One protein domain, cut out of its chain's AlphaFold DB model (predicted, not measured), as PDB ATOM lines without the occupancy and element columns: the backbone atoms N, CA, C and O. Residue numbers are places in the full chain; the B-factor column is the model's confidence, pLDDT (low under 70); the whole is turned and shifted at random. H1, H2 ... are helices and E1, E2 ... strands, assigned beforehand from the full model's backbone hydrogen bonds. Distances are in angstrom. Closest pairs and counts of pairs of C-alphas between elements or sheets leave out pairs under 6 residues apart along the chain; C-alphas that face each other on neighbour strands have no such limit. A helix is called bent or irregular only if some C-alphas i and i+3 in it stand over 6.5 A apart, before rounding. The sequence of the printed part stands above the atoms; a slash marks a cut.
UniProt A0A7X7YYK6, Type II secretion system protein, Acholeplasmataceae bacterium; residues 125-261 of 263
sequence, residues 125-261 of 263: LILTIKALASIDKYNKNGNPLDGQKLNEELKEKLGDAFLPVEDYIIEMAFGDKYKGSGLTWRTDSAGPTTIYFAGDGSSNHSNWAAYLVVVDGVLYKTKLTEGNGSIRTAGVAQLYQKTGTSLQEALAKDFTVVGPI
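AT A GLANCE: This is residues 125 to 261 of the 263 residues of the protein "Type II secretion system protein" of Acholeplasmataceae bacterium (UniProt A0A7X7YYK6). Look first for a strongly twisted sheet of five strands in the middle, with helices over both faces: H1 and H3 pack on one face, H4 on the other, while H2 lies by edge strand E1 and meets H1. Long links without named elements reach the two far ends of the model, at Asn 141 and Asn 228. The printed part has 137 residues with four named helices and five named strands, in the order H1 H2 H3 E1 E2 E3 E4 H4 E5; the sheet runs E1 E2 E3 E4 E5, all antiparallel. The class is mixed, helices and strands, with under half of the residues in named elements. The whole is compact, with a radius of gyration of the C-alphas of 14.5 A and spans of 47 by 35 by 27 A.

HOW THE PARTS SIT: Begin with E1, residues 183 to 187, E2, 196 to 200, E3, 212 to 215, and E4, 218 to 222: they form a meander, each strand the antiparallel neighbour of the one before, and each step is a hairpin. Find N 186 and O 197 at 2.9 A, N 198 and O 212 at 2.8 A, and N 220 and O 213 at 2.8 A. E5, residues 255 to 260, is the antiparallel neighbour of E4, with N 256 and O 221 at 2.8 A. H1, residues 125 to 133, is on the sheet at a height of 9.3 A; the C-alphas of Leu 125 and Trp 185 are its closest to E1, 6.4 A. H3, residues 167 to 177, is on the same face at 8.6 A; its closest C-alpha pair to E5 is Ala 173 and Val 258, 6.0 A. H4, residues 244 to 254, is on the opposite face at 10.0 A and runs along the strands, at 8 degrees to E4 on the local plane. H2, residues 147 to 157, only grazes the sheet and touches H1, about perpendicular at 76 degrees, closest at the C-alphas of Ala 131 and Lys 157, 5.8 A. Every O i to N i+4 pair is within hydrogen-bond range in H1 and H2, against 5 of 7 in H3 and 6 of 7 in H4.

IN THESE COORDINATES: Find C-alpha 125 at (-44.601, 30.058, -20.358), where H1 begins its 12.1 A. H2 spans 15.1 A, H4 16.7 A and E5 14.5 A, ending at C-alpha 260, (-57.834, 30.834, -21.020). H3 spans 12.8 A and is irregular: C-alphas 173 and 176 are 9.6 A apart.

THE WHOLE: The two farthest C-alphas, Asn 141 and Asn 228, are 47.9 A apart. The printed part has no cut; H1 to H2, E2 to E3 and E4 to H4 are long links. Confidence is under 70 at residues 181, 201 to 207 and 261.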
ATOM      1  N   LEU A 125     -43.904  31.334 -20.469       83.75
ATOM      2  CA  LEU A 125     -44.601  30.058 -20.358       83.75
ATOM      3  C   LEU A 125     -44.392  29.163 -21.591       83.75
ATOM      4  O   LEU A 125     -44.039  28.005 -21.413       83.75
ATOM      5  N   ILE A 126     -44.522  29.669 -22.824       78.75
ATOM      6  CA  ILE A 126     -44.232  28.915 -24.066       78.75
ATOM      7  C   ILE A 126     -42.794  28.410 -24.075       78.75
ATOM      8  O   ILE A 126     -42.537  27.251 -24.400       78.75
ATOM      9  N   LEU A 127     -41.836  29.272 -23.741       80.69
ATOM     10  CA  LEU A 127     -40.429  28.881 -23.683       80.69
ATOM     11  C   LEU A 127     -40.205  27.809 -22.608       80.69
ATOM     12  O   LEU A 127     -39.508  26.828 -22.862       80.69
ATOM     13  N   THR A 128     -40.877  27.932 -21.461       86.62
ATOM     14  CA  THR A 128     -40.888  26.911 -20.404       86.62
ATOM     15  C   THR A 128     -41.512  25.597 -20.888       86.62
ATOM     16  O   THR A 128     -40.948  24.531 -20.651       86.62
ATOM     17  N   ILE A 129     -42.631  25.644 -21.621       86.00
ATOM     18  CA  ILE A 129     -43.297  24.479 -22.225       86.00
ATOM     19  C   ILE A 129     -42.353  23.776 -23.208       86.00
ATOM     20  O   ILE A 129     -42.170  22.562 -23.121       86.00
ATOM     21  N   LYS A 130     -41.720  24.530 -24.116       85.50
ATOM     22  CA  LYS A 130     -40.777  24.005 -25.119       85.50
ATOM     23  C   LYS A 130     -39.545  23.381 -24.469       85.50
ATOM     24  O   LYS A 130     -39.147  22.284 -24.856       85.50
ATOM     25  N   ALA A 131     -38.968  24.047 -23.472       87.12
ATOM     26  CA  ALA A 131     -37.842  23.517 -22.714       87.12
ATOM     27  C   ALA A 131     -38.229  22.214 -22.000       87.12
ATOM     28  O   ALA A 131     -37.530  21.211 -22.144       87.12
ATOM     29  N   LEU A 132     -39.386  22.191 -21.331       89.88
ATOM     30  CA  LEU A 132     -39.900  21.004 -20.652       89.88
ATOM     31  C   LEU A 132     -40.165  19.834 -21.609       89.88
ATOM     32  O   LEU A 132     -39.913  18.687 -21.254       89.88
ATOM     33  N   ALA A 133     -40.653  20.105 -22.821       87.50
ATOM     34  CA  ALA A 133     -40.871  19.080 -23.841       87.50
ATOM     35  C   ALA A 133     -39.563  18.445 -24.353       87.50
ATOM     36  O   ALA A 133     -39.588  17.337 -24.880       87.50
ATOM     37  N   SER A 134     -38.426  19.131 -24.191       87.12
ATOM     38  CA  SER A 134     -37.098  18.627 -24.570       87.12
ATOM     39  C   SER A 134     -36.408  17.791 -23.482       87.12
ATOM     40  O   SER A 134     -35.308  17.286 -23.712       87.12
ATOM     41  N   ILE A 135     -37.023  17.680 -22.302       90.19
ATOM     42  CA  ILE A 135     -36.482  16.964 -21.145       90.19
ATOM     43  C   ILE A 135     -37.083  15.563 -21.078       90.19
ATOM     44  O   ILE A 135     -38.298  15.390 -21.209       90.19
ATOM     45  N   ASP A 136     -36.233  14.564 -20.832       91.69
ATOM     46  CA  ASP A 136     -36.707  13.236 -20.464       91.69
ATOM     47  C   ASP A 136     -37.227  13.283 -19.026       91.69
ATOM     48  O   ASP A 136     -36.478  13.453 -18.069       91.69
ATOM     49  N   LYS A 137     -38.544  13.163 -18.871       90.50
ATOM     50  CA  LYS A 137     -39.208  13.249 -17.568       90.50
ATOM     51  C   LYS A 137     -39.014  11.992 -16.711       90.50
ATOM     52  O   LYS A 137     -39.554  11.931 -15.605       90.50
ATOM     53  N   TYR A 138     -38.275  10.997 -17.201       90.50
ATOM     54  CA  TYR A 138     -38.006   9.740 -16.521       90.50
ATOM     55  C   TYR A 138     -36.499   9.502 -16.428       90.50
ATOM     56  O   TYR A 138     -35.727   9.792 -17.337       90.50
ATOM     57  N   ASN A 139     -36.052   8.948 -15.305       89.06
ATOM     58  CA  ASN A 139     -34.662   8.540 -15.168       89.06
ATOM     59  C   ASN A 139     -34.376   7.253 -15.965       89.06
ATOM     60  O   ASN A 139     -35.277   6.569 -16.447       89.06
ATOM     61  N   LYS A 140     -33.099   6.858 -16.027       89.44
ATOM     62  CA  LYS A 140     -32.638   5.652 -16.747       89.44
ATOM     63  C   LYS A 140     -33.283   4.336 -16.284       89.44
ATOM     64  O   LYS A 140     -33.210   3.348 -17.005       89.44
ATOM     65  N   ASN A 141     -33.892   4.321 -15.098       90.06
ATOM     66  CA  ASN A 141     -34.595   3.162 -14.551       90.06
ATOM     67  C   ASN A 141     -36.101   3.186 -14.874       90.06
ATOM     68  O   ASN A 141     -36.830   2.316 -14.408       90.06
ATOM     69  N   GLY A 142     -36.577   4.181 -15.633       87.62
ATOM     70  CA  GLY A 142     -37.985   4.367 -15.982       87.62
ATOM     71  C   GLY A 142     -38.836   4.989 -14.873       87.62
ATOM     72  O   GLY A 142     -40.055   5.051 -15.012       87.62
ATOM     73  N   ASN A 143     -38.230   5.459 -13.777       90.06
ATOM     74  CA  ASN A 143     -38.966   6.143 -12.714       90.06
ATOM     75  C   ASN A 143     -39.104   7.634 -13.053       90.06
ATOM     76  O   ASN A 143     -38.133   8.224 -13.536       90.06
ATOM     77  N   PRO A 144     -40.261   8.260 -12.779       89.12
ATOM     78  CA  PRO A 144     -40.453   9.684 -13.020       89.12
ATOM     79  C   PRO A 144     -39.435  10.505 -12.225       89.12
ATOM     80  O   PRO A 144     -39.131  10.186 -11.072       89.12
ATOM     81  N   LEU A 145     -38.907  11.562 -12.842       90.19
ATOM     82  CA  LEU A 145     -38.094  12.543 -12.134       90.19
ATOM     83  C   LEU A 145     -38.951  13.213 -11.059       90.19
ATOM     84  O   LEU A 145     -40.093  13.615 -11.314       90.19
ATOM     85  N   ASP A 146     -38.401  13.342  -9.853       88.25
ATOM     86  CA  ASP A 146     -39.016  14.200  -8.852       88.25
ATOM     87  C   ASP A 146     -39.020  15.653  -9.347       88.25
ATOM     88  O   ASP A 146     -38.259  16.045 -10.240       88.25
ATOM     89  N   GLY A 147     -39.920  16.459  -8.793       87.00
ATOM     90  CA  GLY A 147     -40.086  17.820  -9.274       87.00
ATOM     91  C   GLY A 147     -38.835  18.682  -9.059       87.00
ATOM     92  O   GLY A 147     -38.625  19.622  -9.819       87.00
ATOM     93  N   GLN A 148     -37.982  18.388  -8.070       88.31
ATOM     94  CA  GLN A 148     -36.735  19.135  -7.897       88.31
ATOM     95  C   GLN A 148     -35.809  18.862  -9.081       88.31
ATOM     96  O   GLN A 148     -35.350  19.805  -9.726       88.31
ATOM     97  N   LYS A 149     -35.590  17.587  -9.411       90.25
ATOM     98  CA  LYS A 149     -34.697  17.205 -10.499       90.25
ATOM     99  C   LYS A 149     -35.200  17.692 -11.851       90.25
ATOM    100  O   LYS A 149     -34.419  18.214 -12.642       90.25
ATOM    101  N   LEU A 150     -36.509  17.606 -12.080       90.75
ATOM    102  CA  LEU A 150     -37.124  18.111 -13.304       90.75
ATOM    103  C   LEU A 150     -36.959  19.637 -13.445       90.75
ATOM    104  O   LEU A 150     -36.691  20.130 -14.537       90.75
ATOM    105  N   ASN A 151     -37.055  20.390 -12.346       90.69
ATOM    106  CA  ASN A 151     -36.810  21.834 -12.355       90.69
ATOM    107  C   ASN A 151     -35.321  22.200 -12.495       90.69
ATOM    108  O   ASN A 151     -35.027  23.243 -13.075       90.69
ATOM    109  N   GLU A 152     -34.387  21.382 -11.997       90.94
ATOM    110  CA  GLU A 152     -32.946  21.551 -12.256       90.94
ATOM    111  C   GLU A 152     -32.651  21.449 -13.759       90.94
ATOM    112  O   GLU A 152     -32.036  22.352 -14.324       90.94
ATOM    113  N   GLU A 153     -33.156  20.403 -14.419       91.56
ATOM    114  CA  GLU A 153     -32.987  20.212 -15.866       91.56
ATOM    115  C   GLU A 153     -33.694  21.308 -16.674       91.56
ATOM    116  O   GLU A 153     -33.148  21.824 -17.649       91.56
ATOM    117  N   LEU A 154     -34.893  21.719 -16.245       90.88
ATOM    118  CA  LEU A 154     -35.615  22.836 -16.853       90.88
ATOM    119  C   LEU A 154     -34.807  24.131 -16.780       90.88
ATOM    120  O   LEU A 154     -34.695  24.841 -17.774       90.88
ATOM    121  N   LYS A 155     -34.217  24.424 -15.621       87.88
ATOM    122  CA  LYS A 155     -33.395  25.615 -15.424       87.88
ATOM    123  C   LYS A 155     -32.150  25.594 -16.314       87.88
ATOM    124  O   LYS A 155     -31.846  26.614 -16.925       87.88
ATOM    125  N   GLU A 156     -31.486  24.447 -16.449       87.94
ATOM    126  CA  GLU A 156     -30.348  24.270 -17.363       87.94
ATOM    127  C   GLU A 156     -30.761  24.538 -18.823       87.94
ATOM    128  O   GLU A 156     -30.121  25.320 -19.527       87.94
ATOM    129  N   LYS A 157     -31.896  23.977 -19.271       85.94
ATOM    130  CA  LYS A 157     -32.433  24.205 -20.627       85.94
ATOM    131  C   LYS A 157     -32.797  25.660 -20.914       85.94
ATOM    132  O   LYS A 157     -32.792  26.063 -22.076       85.94
ATOM    133  N   LEU A 158     -33.126  26.430 -19.882       80.38
ATOM    134  CA  LEU A 158     -33.501  27.840 -19.981       80.38
ATOM    135  C   LEU A 158     -32.308  28.803 -19.833       80.38
ATOM    136  O   LEU A 158     -32.509  30.014 -19.883       80.38
ATOM    137  N   GLY A 159     -31.077  28.297 -19.696       80.81
ATOM    138  CA  GLY A 159     -29.880  29.130 -19.536       80.81
ATOM    139  C   GLY A 159     -29.620  29.539 -18.086       80.81
ATOM    140  O   GLY A 159     -29.336  30.700 -17.807       80.81
ATOM    141  N   ASP A 160     -29.751  28.585 -17.163       81.12
ATOM    142  CA  ASP A 160     -29.474  28.715 -15.726       81.12
ATOM    143  C   ASP A 160     -30.382  29.692 -14.959       81.12
ATOM    144  O   ASP A 160     -30.101  30.065 -13.813       81.12
ATOM    145  N   ALA A 161     -31.532  30.052 -15.529       82.31
ATOM    146  CA  ALA A 161     -32.551  30.865 -14.875       82.31
ATOM    147  C   ALA A 161     -33.962  30.436 -15.293       82.31
ATOM    148  O   ALA A 161     -34.211  30.106 -16.448       82.31
ATOM    149  N   PHE A 162     -34.906  30.470 -14.350       85.62
ATOM    150  CA  PHE A 162     -36.318  30.366 -14.709       85.62
ATOM    151  C   PHE A 162     -36.787  31.667 -15.347       85.62
ATOM    152  O   PHE A 162     -36.339  32.753 -14.972       85.62
ATOM    153  N   LEU A 163     -37.724  31.547 -16.279       83.19
ATOM    154  CA  LEU A 163     -38.269  32.701 -16.971       83.19
ATOM    155  C   LEU A 163     -39.350  33.388 -16.125       83.19
ATOM    156  O   LEU A 163     -40.108  32.700 -15.428       83.19
ATOM    157  N   PRO A 164     -39.414  34.729 -16.156       85.31
ATOM    158  CA  PRO A 164     -40.374  35.485 -15.369       85.31
ATOM    159  C   PRO A 164     -41.804  35.269 -15.867       85.31
ATOM    160  O   PRO A 164     -42.029  34.965 -17.031       85.31
ATOM    161  N   VAL A 165     -42.784  35.466 -14.993       83.12
ATOM    162  CA  VAL A 165     -44.167  35.680 -15.430       83.12
ATOM    163  C   VAL A 165     -44.288  37.098 -15.964       83.12
ATOM    164  O   VAL A 165     -43.810  38.038 -15.333       83.12
ATOM    165  N   GLU A 166     -44.947  37.254 -17.102       78.44
ATOM    166  CA  GLU A 166     -45.181  38.551 -17.714       78.44
ATOM    167  C   GLU A 166     -46.094  39.435 -16.866       78.44
ATOM    168  O   GLU A 166     -47.121  38.987 -16.348       78.44
ATOM    169  N   ASP A 167     -45.770  40.726 -16.816       74.75
ATOM    170  CA  ASP A 167     -46.511  41.709 -16.023       74.75
ATOM    171  C   ASP A 167     -48.002  41.749 -16.384       74.75
ATOM    172  O   ASP A 167     -48.840  41.843 -15.491       74.75
ATOM    173  N   TYR A 168     -48.361  41.565 -17.662       70.31
ATOM    174  CA  TYR A 168     -49.767  41.539 -18.087       70.31
ATOM    175  C   TYR A 168     -50.544  40.341 -17.509       70.31
ATOM    176  O   TYR A 168     -51.739  40.456 -17.241       70.31
ATOM    177  N   ILE A 169     -49.888  39.194 -17.287       80.25
ATOM    178  CA  ILE A 169     -50.509  38.017 -16.659       80.25
ATOM    179  C   ILE A 169     -50.740  38.302 -15.175       80.25
ATOM    180  O   ILE A 169     -51.795  37.972 -14.630       80.25
ATOM    181  N   ILE A 170     -49.764  38.939 -14.522       83.44
ATOM    182  CA  ILE A 170     -49.853  39.344 -13.116       83.44
ATOM    183  C   ILE A 170     -50.976  40.371 -12.933       83.44
ATOM    184  O   ILE A 170     -51.803  40.213 -12.033       83.44
ATOM    185  N   GLU A 171     -51.050  41.377 -13.802       80.38
ATOM    186  CA  GLU A 171     -52.085  42.412 -13.797       80.38
ATOM    187  C   GLU A 171     -53.476  41.819 -14.060       80.38
ATOM    188  O   GLU A 171     -54.413  42.075 -13.305       80.38
ATOM    189  N   MET A 172     -53.614  40.940 -15.055       79.00
ATOM    190  CA  MET A 172     -54.872  40.244 -15.340       79.00
ATOM    191  C   MET A 172     -55.334  39.374 -14.161       79.00
ATOM    192  O   MET A 172     -56.525  39.314 -13.842       79.00
ATOM    193  N   ALA A 173     -54.408  38.692 -13.486       87.94
ATOM    194  CA  ALA A 173     -54.742  37.841 -12.353       87.94
ATOM    195  C   ALA A 173     -55.067  38.654 -11.087       87.94
ATOM    196  O   ALA A 173     -56.054  38.373 -10.397       87.94
ATOM    197  N   PHE A 174     -54.256  39.653 -10.752       87.75
ATOM    198  CA  PHE A 174     -54.262  40.272  -9.427       87.75
ATOM    199  C   PHE A 174     -54.522  41.780  -9.424       87.75
ATOM    200  O   PHE A 174     -54.834  42.324  -8.360       87.75
ATOM    201  N   GLY A 175     -54.423  42.454 -10.570       81.81
ATOM    202  CA  GLY A 175     -54.390  43.913 -10.657       81.81
ATOM    203  C   GLY A 175     -53.355  44.492  -9.691       81.81
ATOM    204  O   GLY A 175     -52.294  43.909  -9.463       81.81
ATOM    205  N   ASP A 176     -53.718  45.572  -9.000       78.94
ATOM    206  CA  ASP A 176     -52.832  46.248  -8.043       78.94
ATOM    207  C   ASP A 176     -52.577  45.475  -6.737       78.94
ATOM    208  O   ASP A 176     -51.828  45.951  -5.874       78.94
ATOM    209  N   LYS A 177     -53.221  44.317  -6.531       81.38
ATOM    210  CA  LYS A 177     -53.145  43.571  -5.263       81.38
ATOM    211  C   LYS A 177     -51.852  42.782  -5.108       81.38
ATOM    212  O   LYS A 177     -51.463  42.490  -3.978       81.38
ATOM    213  N   TYR A 178     -51.190  42.425  -6.206       81.81
ATOM    214  CA  TYR A 178     -49.902  41.748  -6.132       81.81
ATOM    215  C   TYR A 178     -48.802  42.779  -5.858       81.81
ATOM    216  O   TYR A 178     -48.545  43.662  -6.668       81.81
ATOM    217  N   LYS A 179     -48.181  42.689  -4.678       75.81
ATOM    218  CA  LYS A 179     -47.080  43.572  -4.244       75.81
ATOM    219  C   LYS A 179     -45.719  42.870  -4.213       75.81
ATOM    220  O   LYS A 179     -44.735  43.473  -3.798       75.81
ATOM    221  N   GLY A 180     -45.673  41.598  -4.609       71.75
ATOM    222  CA  GLY A 180     -44.426  40.855  -4.757       71.75
ATOM    223  C   GLY A 180     -43.717  41.188  -6.070       71.75
ATOM    224  O   GLY A 180     -44.230  41.922  -6.910       71.75
ATOM    225  N   SER A 181     -42.543  40.601  -6.277       68.69
ATOM    226  CA  SER A 181     -41.779  40.712  -7.524       68.69
ATOM    227  C   SER A 181     -41.123  39.376  -7.862       68.69
ATOM    228  O   SER A 181     -40.857  38.579  -6.964       68.69
ATOM    229  N   GLY A 182     -40.824  39.142  -9.143       74.75
ATOM    230  CA  GLY A 182     -40.007  37.996  -9.561       74.75
ATOM    231  C   GLY A 182     -40.729  36.651  -9.502       74.75
ATOM    232  O   GLY A 182     -40.151  35.665  -9.040       74.75
ATOM    233  N   LEU A 183     -41.988  36.604  -9.953       87.12
ATOM    234  CA  LEU A 183     -42.643  35.327 -10.227       87.12
ATOM    235  C   LEU A 183     -41.947  34.648 -11.398       87.12
ATOM    236  O   LEU A 183     -41.648  35.306 -12.389       87.12
ATOM    237  N   THR A 184     -41.714  33.345 -11.291       88.94
ATOM    238  CA  THR A 184     -41.061  32.572 -12.352       88.94
ATOM    239  C   THR A 184     -41.801  31.280 -12.631       88.94
ATOM    240  O   THR A 184     -42.312  30.646 -11.703       88.94
ATOM    241  N   TRP A 185     -41.859  30.899 -13.907       90.31
ATOM    242  CA  TRP A 185     -42.507  29.671 -14.345       90.31
ATOM    243  C   TRP A 185     -41.681  28.446 -13.966       90.31
ATOM    244  O   TRP A 185     -40.473  28.379 -14.197       90.31
ATOM    245  N   ARG A 186     -42.365  27.469 -13.380       90.31
ATOM    246  CA  ARG A 186     -41.825  26.188 -12.930       90.31
ATOM    247  C   ARG A 186     -42.796  25.073 -13.284       90.31
ATOM    248  O   ARG A 186     -43.925  25.322 -13.716       90.31
ATOM    249  N   THR A 187     -42.363  23.842 -13.065       90.69
ATOM    250  CA  THR A 187     -43.214  22.654 -13.184       90.69
ATOM    251  C   THR A 187     -43.101  21.778 -11.938       90.69
ATOM    252  O   THR A 187     -42.332  22.087 -11.033       90.69
ATOM    253  N   ASP A 188     -43.911  20.732 -11.833       87.50
ATOM    254  CA  ASP A 188     -43.827  19.754 -10.740       87.50
ATOM    255  C   ASP A 188     -43.104  18.496 -11.246       87.50
ATOM    256  O   ASP A 188     -42.123  18.609 -11.972       87.50
ATOM    257  N   SER A 189     -43.542  17.307 -10.854       85.38
ATOM    258  CA  SER A 189     -43.015  16.019 -11.281       85.38
ATOM    259  C   SER A 189     -43.791  15.470 -12.483       85.38
ATOM    260  O   SER A 189     -44.841  15.981 -12.887       85.38
ATOM    261  N   ALA A 190     -43.261  14.405 -13.077       84.25
ATOM    262  CA  ALA A 190     -43.940  13.695 -14.144       84.25
ATOM    263  C   ALA A 190     -45.171  12.951 -13.601       84.25
ATOM    264  O   ALA A 190     -45.091  12.172 -12.650       84.25
ATOM    265  N   GLY A 191     -46.320  13.167 -14.234       85.69
ATOM    266  CA  GLY A 191     -47.562  12.466 -13.931       85.69
ATOM    267  C   GLY A 191     -48.575  12.608 -15.059       85.69
ATOM    268  O   GLY A 191     -48.229  13.103 -16.136       85.69
ATOM    269  N   PRO A 192     -49.822  12.162 -14.838       86.81
ATOM    270  CA  PRO A 192     -50.866  12.207 -15.854       86.81
ATOM    271  C   PRO A 192     -51.255  13.632 -16.269       86.81
ATOM    272  O   PRO A 192     -51.756  13.812 -17.375       86.81
ATOM    273  N   THR A 193     -50.997  14.632 -15.422       88.81
ATOM    274  CA  THR A 193     -51.292  16.040 -15.702       88.81
ATOM    275  C   THR A 193     -50.006  16.847 -15.682       88.81
ATOM    276  O   THR A 193     -49.279  16.851 -14.689       88.81
ATOM    277  N   THR A 194     -49.727  17.573 -16.767       88.56
ATOM    278  CA  THR A 194     -48.640  18.557 -16.767       88.56
ATOM    279  C   THR A 194     -49.162  19.859 -16.181       88.56
ATOM    280  O   THR A 194     -50.111  20.439 -16.704       88.56
ATOM    281  N   ILE A 195     -48.532  20.312 -15.102       91.06
ATOM    282  CA  ILE A 195     -48.849  21.587 -14.469       91.06
ATOM    283  C   ILE A 195     -47.674  22.546 -14.627       91.06
ATOM    284  O   ILE A 195     -46.510  22.170 -14.448       91.06
ATOM    285  N   TYR A 196     -47.999  23.795 -14.932       92.50
ATOM    286  CA  TYR A 196     -47.071  24.911 -14.829       92.50
ATOM    287  C   TYR A 196     -47.527  25.787 -13.683       92.50
ATOM    288  O   TYR A 196     -48.724  25.999 -13.491       92.50
ATOM    289  N   PHE A 197     -46.596  26.296 -12.897       93.25
ATOM    290  CA  PHE A 197     -46.950  27.169 -11.793       93.25
ATOM    291  C   PHE A 197     -45.925  28.273 -11.612       93.25
ATOM    292  O   PHE A 197     -44.754  28.118 -11.957       93.25
ATOM    293  N   ALA A 198     -46.385  29.391 -11.061       92.00
ATOM    294  CA  ALA A 198     -45.550  30.536 -10.765       92.00
ATOM    295  C   ALA A 198     -45.414  30.732  -9.258       92.00
ATOM    296  O   ALA A 198     -46.388  31.047  -8.567       92.00
ATOM    297  N   GLY A 199     -44.194  30.556  -8.759       87.12
ATOM    298  CA  GLY A 199     -43.814  30.881  -7.386       87.12
ATOM    299  C   GLY A 199     -42.904  32.102  -7.349       87.12
ATOM    300  O   GLY A 199     -42.351  32.502  -8.377       87.12
ATOM    301  N   ASP A 200     -42.722  32.672  -6.158       76.94
ATOM    302  CA  ASP A 200     -41.645  33.637  -5.957       76.94
ATOM    303  C   ASP A 200     -40.287  32.984  -6.273       76.94
ATOM    304  O   ASP A 200     -40.071  31.779  -6.085       76.94
ATOM    305  N   GLY A 201     -39.364  33.771  -6.824       61.12
ATOM    306  CA  GLY A 201     -38.021  33.346  -7.220       61.12
ATOM    307  C   GLY A 201     -37.145  32.798  -6.084       61.12
ATOM    308  O   GLY A 201     -35.960  32.563  -6.318       61.12
ATOM    309  N   SER A 202     -37.682  32.575  -4.876       58.56
ATOM    310  CA  SER A 202     -36.943  31.925  -3.801       58.56
ATOM    311  C   SER A 202     -36.524  30.522  -4.248       58.56
ATOM    312  O   SER A 202     -37.308  29.739  -4.788       58.56
ATOM    313  N   SER A 203     -35.244  30.210  -4.059       51.59
ATOM    314  CA  SER A 203     -34.604  28.936  -4.414       51.59
ATOM    315  C   SER A 203     -35.103  27.744  -3.588       51.59
ATOM    316  O   SER A 203     -34.544  26.657  -3.667       51.59
ATOM    317  N   ASN A 204     -36.136  27.934  -2.768       48.81
ATOM    318  CA  ASN A 204     -36.628  26.932  -1.842       48.81
ATOM    319  C   ASN A 204     -37.733  26.119  -2.517       48.81
ATOM    320  O   ASN A 204     -38.925  26.362  -2.344       48.81
ATOM    321  N   HIS A 205     -37.311  25.096  -3.262       52.72
ATOM    322  CA  HIS A 205     -38.170  24.056  -3.845       52.72
ATOM    323  C   HIS A 205     -39.014  23.303  -2.790       52.72
ATOM    324  O   HIS A 205     -39.875  22.505  -3.137       52.72
ATOM    325  N   SER A 206     -38.783  23.556  -1.497       55.25
ATOM    326  CA  SER A 206     -39.450  22.922  -0.361       55.25
ATOM    327  C   SER A 206     -40.910  23.328  -0.171       55.25
ATOM    328  O   SER A 206     -41.670  22.561   0.417       55.25
ATOM    329  N   ASN A 207     -41.325  24.504  -0.649       67.75
ATOM    330  CA  ASN A 207     -42.656  25.016  -0.318       67.75
ATOM    331  C   ASN A 207     -43.763  24.551  -1.271       67.75
ATOM    332  O   ASN A 207     -44.923  24.666  -0.885       67.75
ATOM    333  N   TRP A 208     -43.432  24.041  -2.472       87.06
ATOM    334  CA  TRP A 208     -44.397  23.597  -3.499       87.06
ATOM    335  C   TRP A 208     -45.654  24.468  -3.527       87.06
ATOM    336  O   TRP A 208     -46.772  23.975  -3.372       87.06
ATOM    337  N   ALA A 209     -45.455  25.782  -3.634       89.19
ATOM    338  CA  ALA A 209     -46.510  26.769  -3.489       89.19
ATOM    339  C   ALA A 209     -46.446  27.799  -4.615       89.19
ATOM    340  O   ALA A 209     -45.362  28.181  -5.062       89.19
ATOM    341  N   ALA A 210     -47.615  28.245  -5.064       92.56
ATOM    342  CA  ALA A 210     -47.744  29.092  -6.235       92.56
ATOM    343  C   ALA A 210     -48.779  30.201  -6.049       92.56
ATOM    344  O   ALA A 210     -49.764  30.057  -5.319       92.56
ATOM    345  N   TYR A 211     -48.551  31.303  -6.757       93.81
ATOM    346  CA  TYR A 211     -49.535  32.361  -6.968       93.81
ATOM    347  C   TYR A 211     -50.423  32.045  -8.171       93.81
ATOM    348  O   TYR A 211     -51.636  32.246  -8.109       93.81
ATOM    349  N   LEU A 212     -49.823  31.528  -9.247       94.19
ATOM    350  CA  LEU A 212     -50.502  31.184 -10.493       94.19
ATOM    351  C   LEU A 212     -50.265  29.723 -10.842       94.19
ATOM    352  O   LEU A 212     -49.183  29.192 -10.594       94.19
ATOM    353  N   VAL A 213     -51.262  29.099 -11.453       95.19
ATOM    354  CA  VAL A 213     -51.186  27.735 -11.973       95.19
ATOM    355  C   VAL A 213     -51.794  27.727 -13.367       95.19
ATOM    356  O   VAL A 213     -52.841  28.327 -13.581       95.19
ATOM    357  N   VAL A 214     -51.150  27.045 -14.307       93.44
ATOM    358  CA  VAL A 214     -51.684  26.774 -15.638       93.44
ATOM    359  C   VAL A 214     -51.805  25.271 -15.817       93.44
ATOM    360  O   VAL A 214     -50.830  24.532 -15.651       93.44
ATOM    361  N   VAL A 215     -53.014  24.835 -16.162       90.69
ATOM    362  CA  VAL A 215     -53.317  23.449 -16.525       90.69
ATOM    363  C   VAL A 215     -54.248  23.467 -17.727       90.69
ATOM    364  O   VAL A 215     -55.219  24.222 -17.728       90.69
ATOM    365  N   ASP A 216     -53.934  22.667 -18.746       84.06
ATOM    366  CA  ASP A 216     -54.748  22.504 -19.958       84.06
ATOM    367  C   ASP A 216     -55.163  23.834 -20.628       84.06
ATOM    368  O   ASP A 216     -56.315  24.010 -21.020       84.06
ATOM    369  N   GLY A 217     -54.249  24.809 -20.725       78.94
ATOM    370  CA  GLY A 217     -54.553  26.110 -21.350       78.94
ATOM    371  C   GLY A 217     -55.339  27.085 -20.482       78.94
ATOM    372  O   GLY A 217     -55.664  28.177 -20.935       78.94
ATOM    373  N   VAL A 218     -55.635  26.735 -19.231       84.81
ATOM    374  CA  VAL A 218     -56.402  27.593 -18.326       84.81
ATOM    375  C   VAL A 218     -55.502  28.129 -17.223       84.81
ATOM    376  O   VAL A 218     -54.843  27.364 -16.518       84.81
ATOM    377  N   LEU A 219     -55.507  29.452 -17.058       91.00
ATOM    378  CA  LEU A 219     -54.825  30.152 -15.980       91.00
ATOM    379  C   LEU A 219     -55.720  30.236 -14.742       91.00
ATOM    380  O   LEU A 219     -56.866  30.693 -14.787       91.00
ATOM    381  N   TYR A 220     -55.142  29.867 -13.609       95.56
ATOM    382  CA  TYR A 220     -55.732  29.939 -12.284       95.56
ATOM    383  C   TYR A 220     -54.874  30.826 -11.384       95.56
ATOM    384  O   TYR A 220     -53.646  30.817 -11.466       95.56
ATOM    385  N   LYS A 221     -55.523  31.550 -10.473       95.31
ATOM    386  CA  LYS A 221     -54.872  32.355  -9.434       95.31
ATOM    387  C   LYS A 221     -55.257  31.885  -8.042       95.31
ATOM    388  O   LYS A 221     -56.399  31.477  -7.826       95.31
ATOM    389  N   THR A 222     -54.329  31.975  -7.093       95.44
ATOM    390  CA  THR A 222     -54.619  31.732  -5.673       95.44
ATOM    391  C   THR A 222     -55.732  32.665  -5.185       95.44
ATOM    392  O   THR A 222     -55.776  33.845  -5.544       95.44
ATOM    393  N   LYS A 223     -56.639  32.138  -4.358       94.94
ATOM    394  CA  LYS A 223     -57.636  32.941  -3.623       94.94
ATOM    395  C   LYS A 223     -57.284  33.114  -2.146       94.94
ATOM    396  O   LYS A 223     -58.070  33.686  -1.394       94.94
ATOM    397  N   LEU A 224     -56.139  32.581  -1.721       93.62
ATOM    398  CA  LEU A 224     -55.690  32.664  -0.341       93.62
ATOM    399  C   LEU A 224     -55.118  34.052  -0.066       93.62
ATOM    400  O   LEU A 224     -54.330  34.589  -0.845       93.62
ATOM    401  N   THR A 225     -55.490  34.610   1.078       92.31
ATOM    402  CA  THR A 225     -54.967  35.880   1.574       92.31
ATOM    403  C   THR A 225     -54.444  35.715   2.992       92.31
ATOM    404  O   THR A 225     -54.901  34.856   3.748       92.31
ATOM    405  N   GLU A 226     -53.485  36.547   3.366       87.50
ATOM    406  CA  GLU A 226     -53.096  36.744   4.757       87.50
ATOM    407  C   GLU A 226     -54.154  37.561   5.518       87.50
ATOM    408  O   GLU A 226     -55.058  38.155   4.924       87.50
ATOM    409  N   GLY A 227     -54.025  37.642   6.847       86.31
ATOM    410  CA  GLY A 227     -54.934  38.435   7.690       86.31
ATOM    411  C   GLY A 227     -54.919  39.941   7.392       86.31
ATOM    412  O   GLY A 227     -55.871  40.637   7.726       86.31
ATOM    413  N   ASN A 228     -53.869  40.440   6.730       85.31
ATOM    414  CA  ASN A 228     -53.740  41.830   6.273       85.31
ATOM    415  C   ASN A 228     -54.346  42.074   4.869       85.31
ATOM    416  O   ASN A 228     -54.263  43.190   4.362       85.31
ATOM    417  N   GLY A 229     -54.923  41.049   4.226       84.19
ATOM    418  CA  GLY A 229     -55.495  41.133   2.877       84.19
ATOM    419  C   GLY A 229     -54.498  40.960   1.724       84.19
ATOM    420  O   GLY A 229     -54.918  40.959   0.566       84.19
ATOM    421  N   SER A 230     -53.206  40.776   2.008       85.94
ATOM    422  CA  SER A 230     -52.186  40.457   1.002       85.94
ATOM    423  C   SER A 230     -52.398  39.058   0.437       85.94
ATOM    424  O   SER A 230     -52.828  38.148   1.145       85.94
ATOM    425  N   ILE A 231     -52.085  38.876  -0.842       89.88
ATOM    426  CA  ILE A 231     -52.202  37.578  -1.512       89.88
ATOM    427  C   ILE A 231     -51.149  36.617  -0.958       89.88
ATOM    428  O   ILE A 231     -49.987  36.987  -0.811       89.88
ATOM    429  N   ARG A 232     -51.547  35.365  -0.710       90.12
ATOM    430  CA  ARG A 232     -50.666  34.286  -0.256       90.12
ATOM    431  C   ARG A 232     -50.634  33.147  -1.269       90.12
ATOM    432  O   ARG A 232     -51.644  32.832  -1.900       90.12
ATOM    433  N   THR A 233     -49.488  32.484  -1.376       91.50
ATOM    434  CA  THR A 233     -49.339  31.266  -2.177       91.50
ATOM    435  C   THR A 233     -50.246  30.131  -1.693       91.50
ATOM    436  O   THR A 233     -50.529  29.981  -0.498       91.50
ATOM    437  N   ALA A 234     -50.683  29.308  -2.641       92.94
ATOM    438  CA  ALA A 234     -51.427  28.076  -2.417       92.94
ATOM    439  C   ALA A 234     -50.557  26.859  -2.754       92.94
ATOM    440  O   ALA A 234     -49.686  26.942  -3.618       92.94
ATOM    441  N   GLY A 235     -50.774  25.739  -2.062       91.88
ATOM    442  CA  GLY A 235     -50.009  24.512  -2.286       91.88
ATOM    443  C   GLY A 235     -50.336  23.877  -3.638       91.88
ATOM    444  O   GLY A 235     -51.504  23.730  -3.986       91.88
ATOM    445  N   VAL A 236     -49.305  23.478  -4.378       91.56
ATOM    446  CA  VAL A 236     -49.411  22.809  -5.686       91.56
ATOM    447  C   VAL A 236     -48.857  21.388  -5.691       91.56
ATOM    448  O   VAL A 236     -48.994  20.686  -6.690       91.56
ATOM    449  N   ALA A 237     -48.281  20.939  -4.574       87.31
ATOM    450  CA  ALA A 237     -47.768  19.584  -4.442       87.31
ATOM    451  C   ALA A 237     -48.831  18.545  -4.828       87.31
ATOM    452  O   ALA A 237     -49.981  18.615  -4.386       87.31
ATOM    453  N   GLN A 238     -48.419  17.539  -5.602       88.62
ATOM    454  CA  GLN A 238     -49.253  16.393  -5.991       88.62
ATOM    455  C   GLN A 238     -50.418  16.730  -6.938       88.62
ATOM    456  O   GLN A 238     -51.162  15.823  -7.314       88.62
ATOM    457  N   LEU A 239     -50.591  17.987  -7.373       91.75
ATOM    458  CA  LEU A 239     -51.614  18.322  -8.372       91.75
ATOM    459  C   LEU A 239     -51.379  17.568  -9.689       91.75
ATOM    460  O   LEU A 239     -52.339  17.111 -10.304       91.75
ATOM    461  N   TYR A 240     -50.115  17.343 -10.058       91.06
ATOM    462  CA  TYR A 240     -49.701  16.593 -11.251       91.06
ATOM    463  C   TYR A 240     -50.217  15.140 -11.298       91.06
ATOM    464  O   TYR A 240     -50.285  14.538 -12.370       91.06
ATOM    465  N   GLN A 241     -50.599  14.570 -10.148       92.62
ATOM    466  CA  GLN A 241     -51.129  13.206 -10.039       92.62
ATOM    467  C   GLN A 241     -52.641  13.118 -10.273       92.62
ATOM    468  O   GLN A 241     -53.181  12.021 -10.407       92.62
ATOM    469  N   LYS A 242     -53.346  14.253 -10.270       94.00
ATOM    470  CA  LYS A 242     -54.809  14.314 -10.341       94.00
ATOM    471  C   LYS A 242     -55.263  14.580 -11.768       94.00
ATOM    472  O   LYS A 242     -54.629  15.343 -12.484       94.00
ATOM    473  N   THR A 243     -56.408  14.024 -12.150       93.81
ATOM    474  CA  THR A 243     -57.066  14.266 -13.446       93.81
ATOM    475  C   THR A 243     -58.571  14.469 -13.263       93.81
ATOM    476  O   THR A 243     -59.137  14.140 -12.211       93.81
ATOM    477  N   GLY A 244     -59.228  15.022 -14.287       92.69
ATOM    478  CA  GLY A 244     -60.685  15.179 -14.333       92.69
ATOM    479  C   GLY A 244     -61.250  15.887 -13.097       92.69
ATOM    480  O   GLY A 244     -60.708  16.893 -12.641       92.69
ATOM    481  N   THR A 245     -62.320  15.337 -12.521       94.88
ATOM    482  CA  THR A 245     -63.016  15.917 -11.358       94.88
ATOM    483  C   THR A 245     -62.097  16.112 -10.152       94.88
ATOM    484  O   THR A 245     -62.144  17.158  -9.515       94.88
ATOM    485  N   SER A 246     -61.204  15.156  -9.873       94.44
ATOM    486  CA  SER A 246     -60.306  15.233  -8.709       94.44
ATOM    487  C   SER A 246     -59.322  16.405  -8.785       94.44
ATOM    488  O   SER A 246     -58.964  16.993  -7.762       94.44
ATOM    489  N   LEU A 247     -58.886  16.756  -9.998       94.44
ATOM    490  CA  LEU A 247     -58.037  17.914 -10.253       94.44
ATOM    491  C   LEU A 247     -58.836  19.209 -10.092       94.44
ATOM    492  O   LEU A 247     -58.370  20.134  -9.434       94.44
ATOM    493  N   GLN A 248     -60.051  19.247 -10.642       93.56
ATOM    494  CA  GLN A 248     -60.939  20.405 -10.544       93.56
ATOM    495  C   GLN A 248     -61.308  20.722  -9.091       93.56
ATOM    496  O   GLN A 248     -61.243  21.877  -8.682       93.56
ATOM    497  N   GLU A 249     -61.612  19.710  -8.277       94.94
ATOM    498  CA  GLU A 249     -61.864  19.873  -6.840       94.94
ATOM    499  C   GLU A 249     -60.634  20.410  -6.094       94.94
ATOM    500  O   GLU A 249     -60.755  21.300  -5.248       94.94
ATOM    501  N   ALA A 250     -59.439  19.907  -6.424       94.38
ATOM    502  CA  ALA A 250     -58.196  20.366  -5.814       94.38
ATOM    503  C   ALA A 250     -57.865  21.819  -6.193       94.38
ATOM    504  O   ALA A 250     -57.502  22.605  -5.319       94.38
ATOM    505  N   LEU A 251     -58.047  22.200  -7.461       95.25
ATOM    506  CA  LEU A 251     -57.876  23.580  -7.922       95.25
ATOM    507  C   LEU A 251     -58.921  24.500  -7.285       95.25
ATOM    508  O   LEU A 251     -58.564  25.532  -6.726       95.25
ATOM    509  N   ALA A 252     -60.197  24.111  -7.276       95.31
ATOM    510  CA  ALA A 252     -61.280  24.914  -6.707       95.31
ATOM    511  C   ALA A 252     -61.120  25.167  -5.199       95.31
ATOM    512  O   ALA A 252     -61.656  26.152  -4.679       95.31
ATOM    513  N   LYS A 253     -60.377  24.309  -4.486       95.12
ATOM    514  CA  LYS A 253     -60.096  24.474  -3.057       95.12
ATOM    515  C   LYS A 253     -59.333  25.762  -2.762       95.12
ATOM    516  O   LYS A 253     -59.782  26.510  -1.897       95.12
ATOM    517  N   ASP A 254     -58.261  26.044  -3.502       95.56
ATOM    518  CA  ASP A 254     -57.302  27.118  -3.185       95.56
ATOM    519  C   ASP A 254     -57.079  28.120  -4.337       95.56
ATOM    520  O   ASP A 254     -56.463  29.170  -4.139       95.56
ATOM    521  N   PHE A 255     -57.643  27.857  -5.517       97.12
ATOM    522  CA  PHE A 255     -57.516  28.684  -6.713       97.12
ATOM    523  C   PHE A 255     -58.874  29.101  -7.297       97.12
ATOM    524  O   PHE A 255     -59.929  28.544  -6.989       97.12
ATOM    525  N   THR A 256     -58.837  30.123  -8.150       96.56
ATOM    526  CA  THR A 256     -59.956  30.617  -8.966       96.56
ATOM    527  C   THR A 256     -59.502  30.783 -10.409       96.56
ATOM    528  O   THR A 256     -58.344  31.120 -10.653       96.56
ATOM    529  N   VAL A 257     -60.405  30.541 -11.359       93.00
ATOM    530  CA  VAL A 257     -60.124  30.706 -12.790       93.00
ATOM    531  C   VAL A 257     -59.916  32.188 -13.099       93.00
ATOM    532  O   VAL A 257     -60.710  33.029 -12.678       93.00
ATOM    533  N   VAL A 258     -58.849  32.496 -13.833       87.25
ATOM    534  CA  VAL A 258     -58.630  33.812 -14.446       87.25
ATOM    535  C   VAL A 258     -59.217  33.813 -15.852       87.25
ATOM    536  O   VAL A 258     -60.018  34.680 -16.183       87.25
ATOM    537  N   GLY A 259     -58.869  32.800 -16.646       77.19
ATOM    538  CA  GLY A 259     -59.330  32.653 -18.019       77.19
ATOM    539  C   GLY A 259     -58.439  31.704 -18.821       77.19
ATOM    540  O   GLY A 259     -57.469  31.168 -18.272       77.19
ATOM    541  N   PRO A 260     -58.766  31.473 -20.101       71.44
ATOM    542  CA  PRO A 260     -57.834  30.834 -21.020       71.44
ATOM    543  C   PRO A 260     -56.564  31.684 -21.144       71.44
ATOM    544  O   PRO A 260     -56.624  32.913 -21.060       71.44
ATOM    545  N   ILE A 261     -55.426  31.024 -21.317       64.56
ATOM    546  CA  ILE A 261     -54.164  31.671 -21.651       64.56
ATOM    547  C   ILE A 261     -53.681  31.123 -22.988       64.56
ATOM    548  O   ILE A 261     -53.519  29.913 -23.140       64.56
TER     549      ILE A 261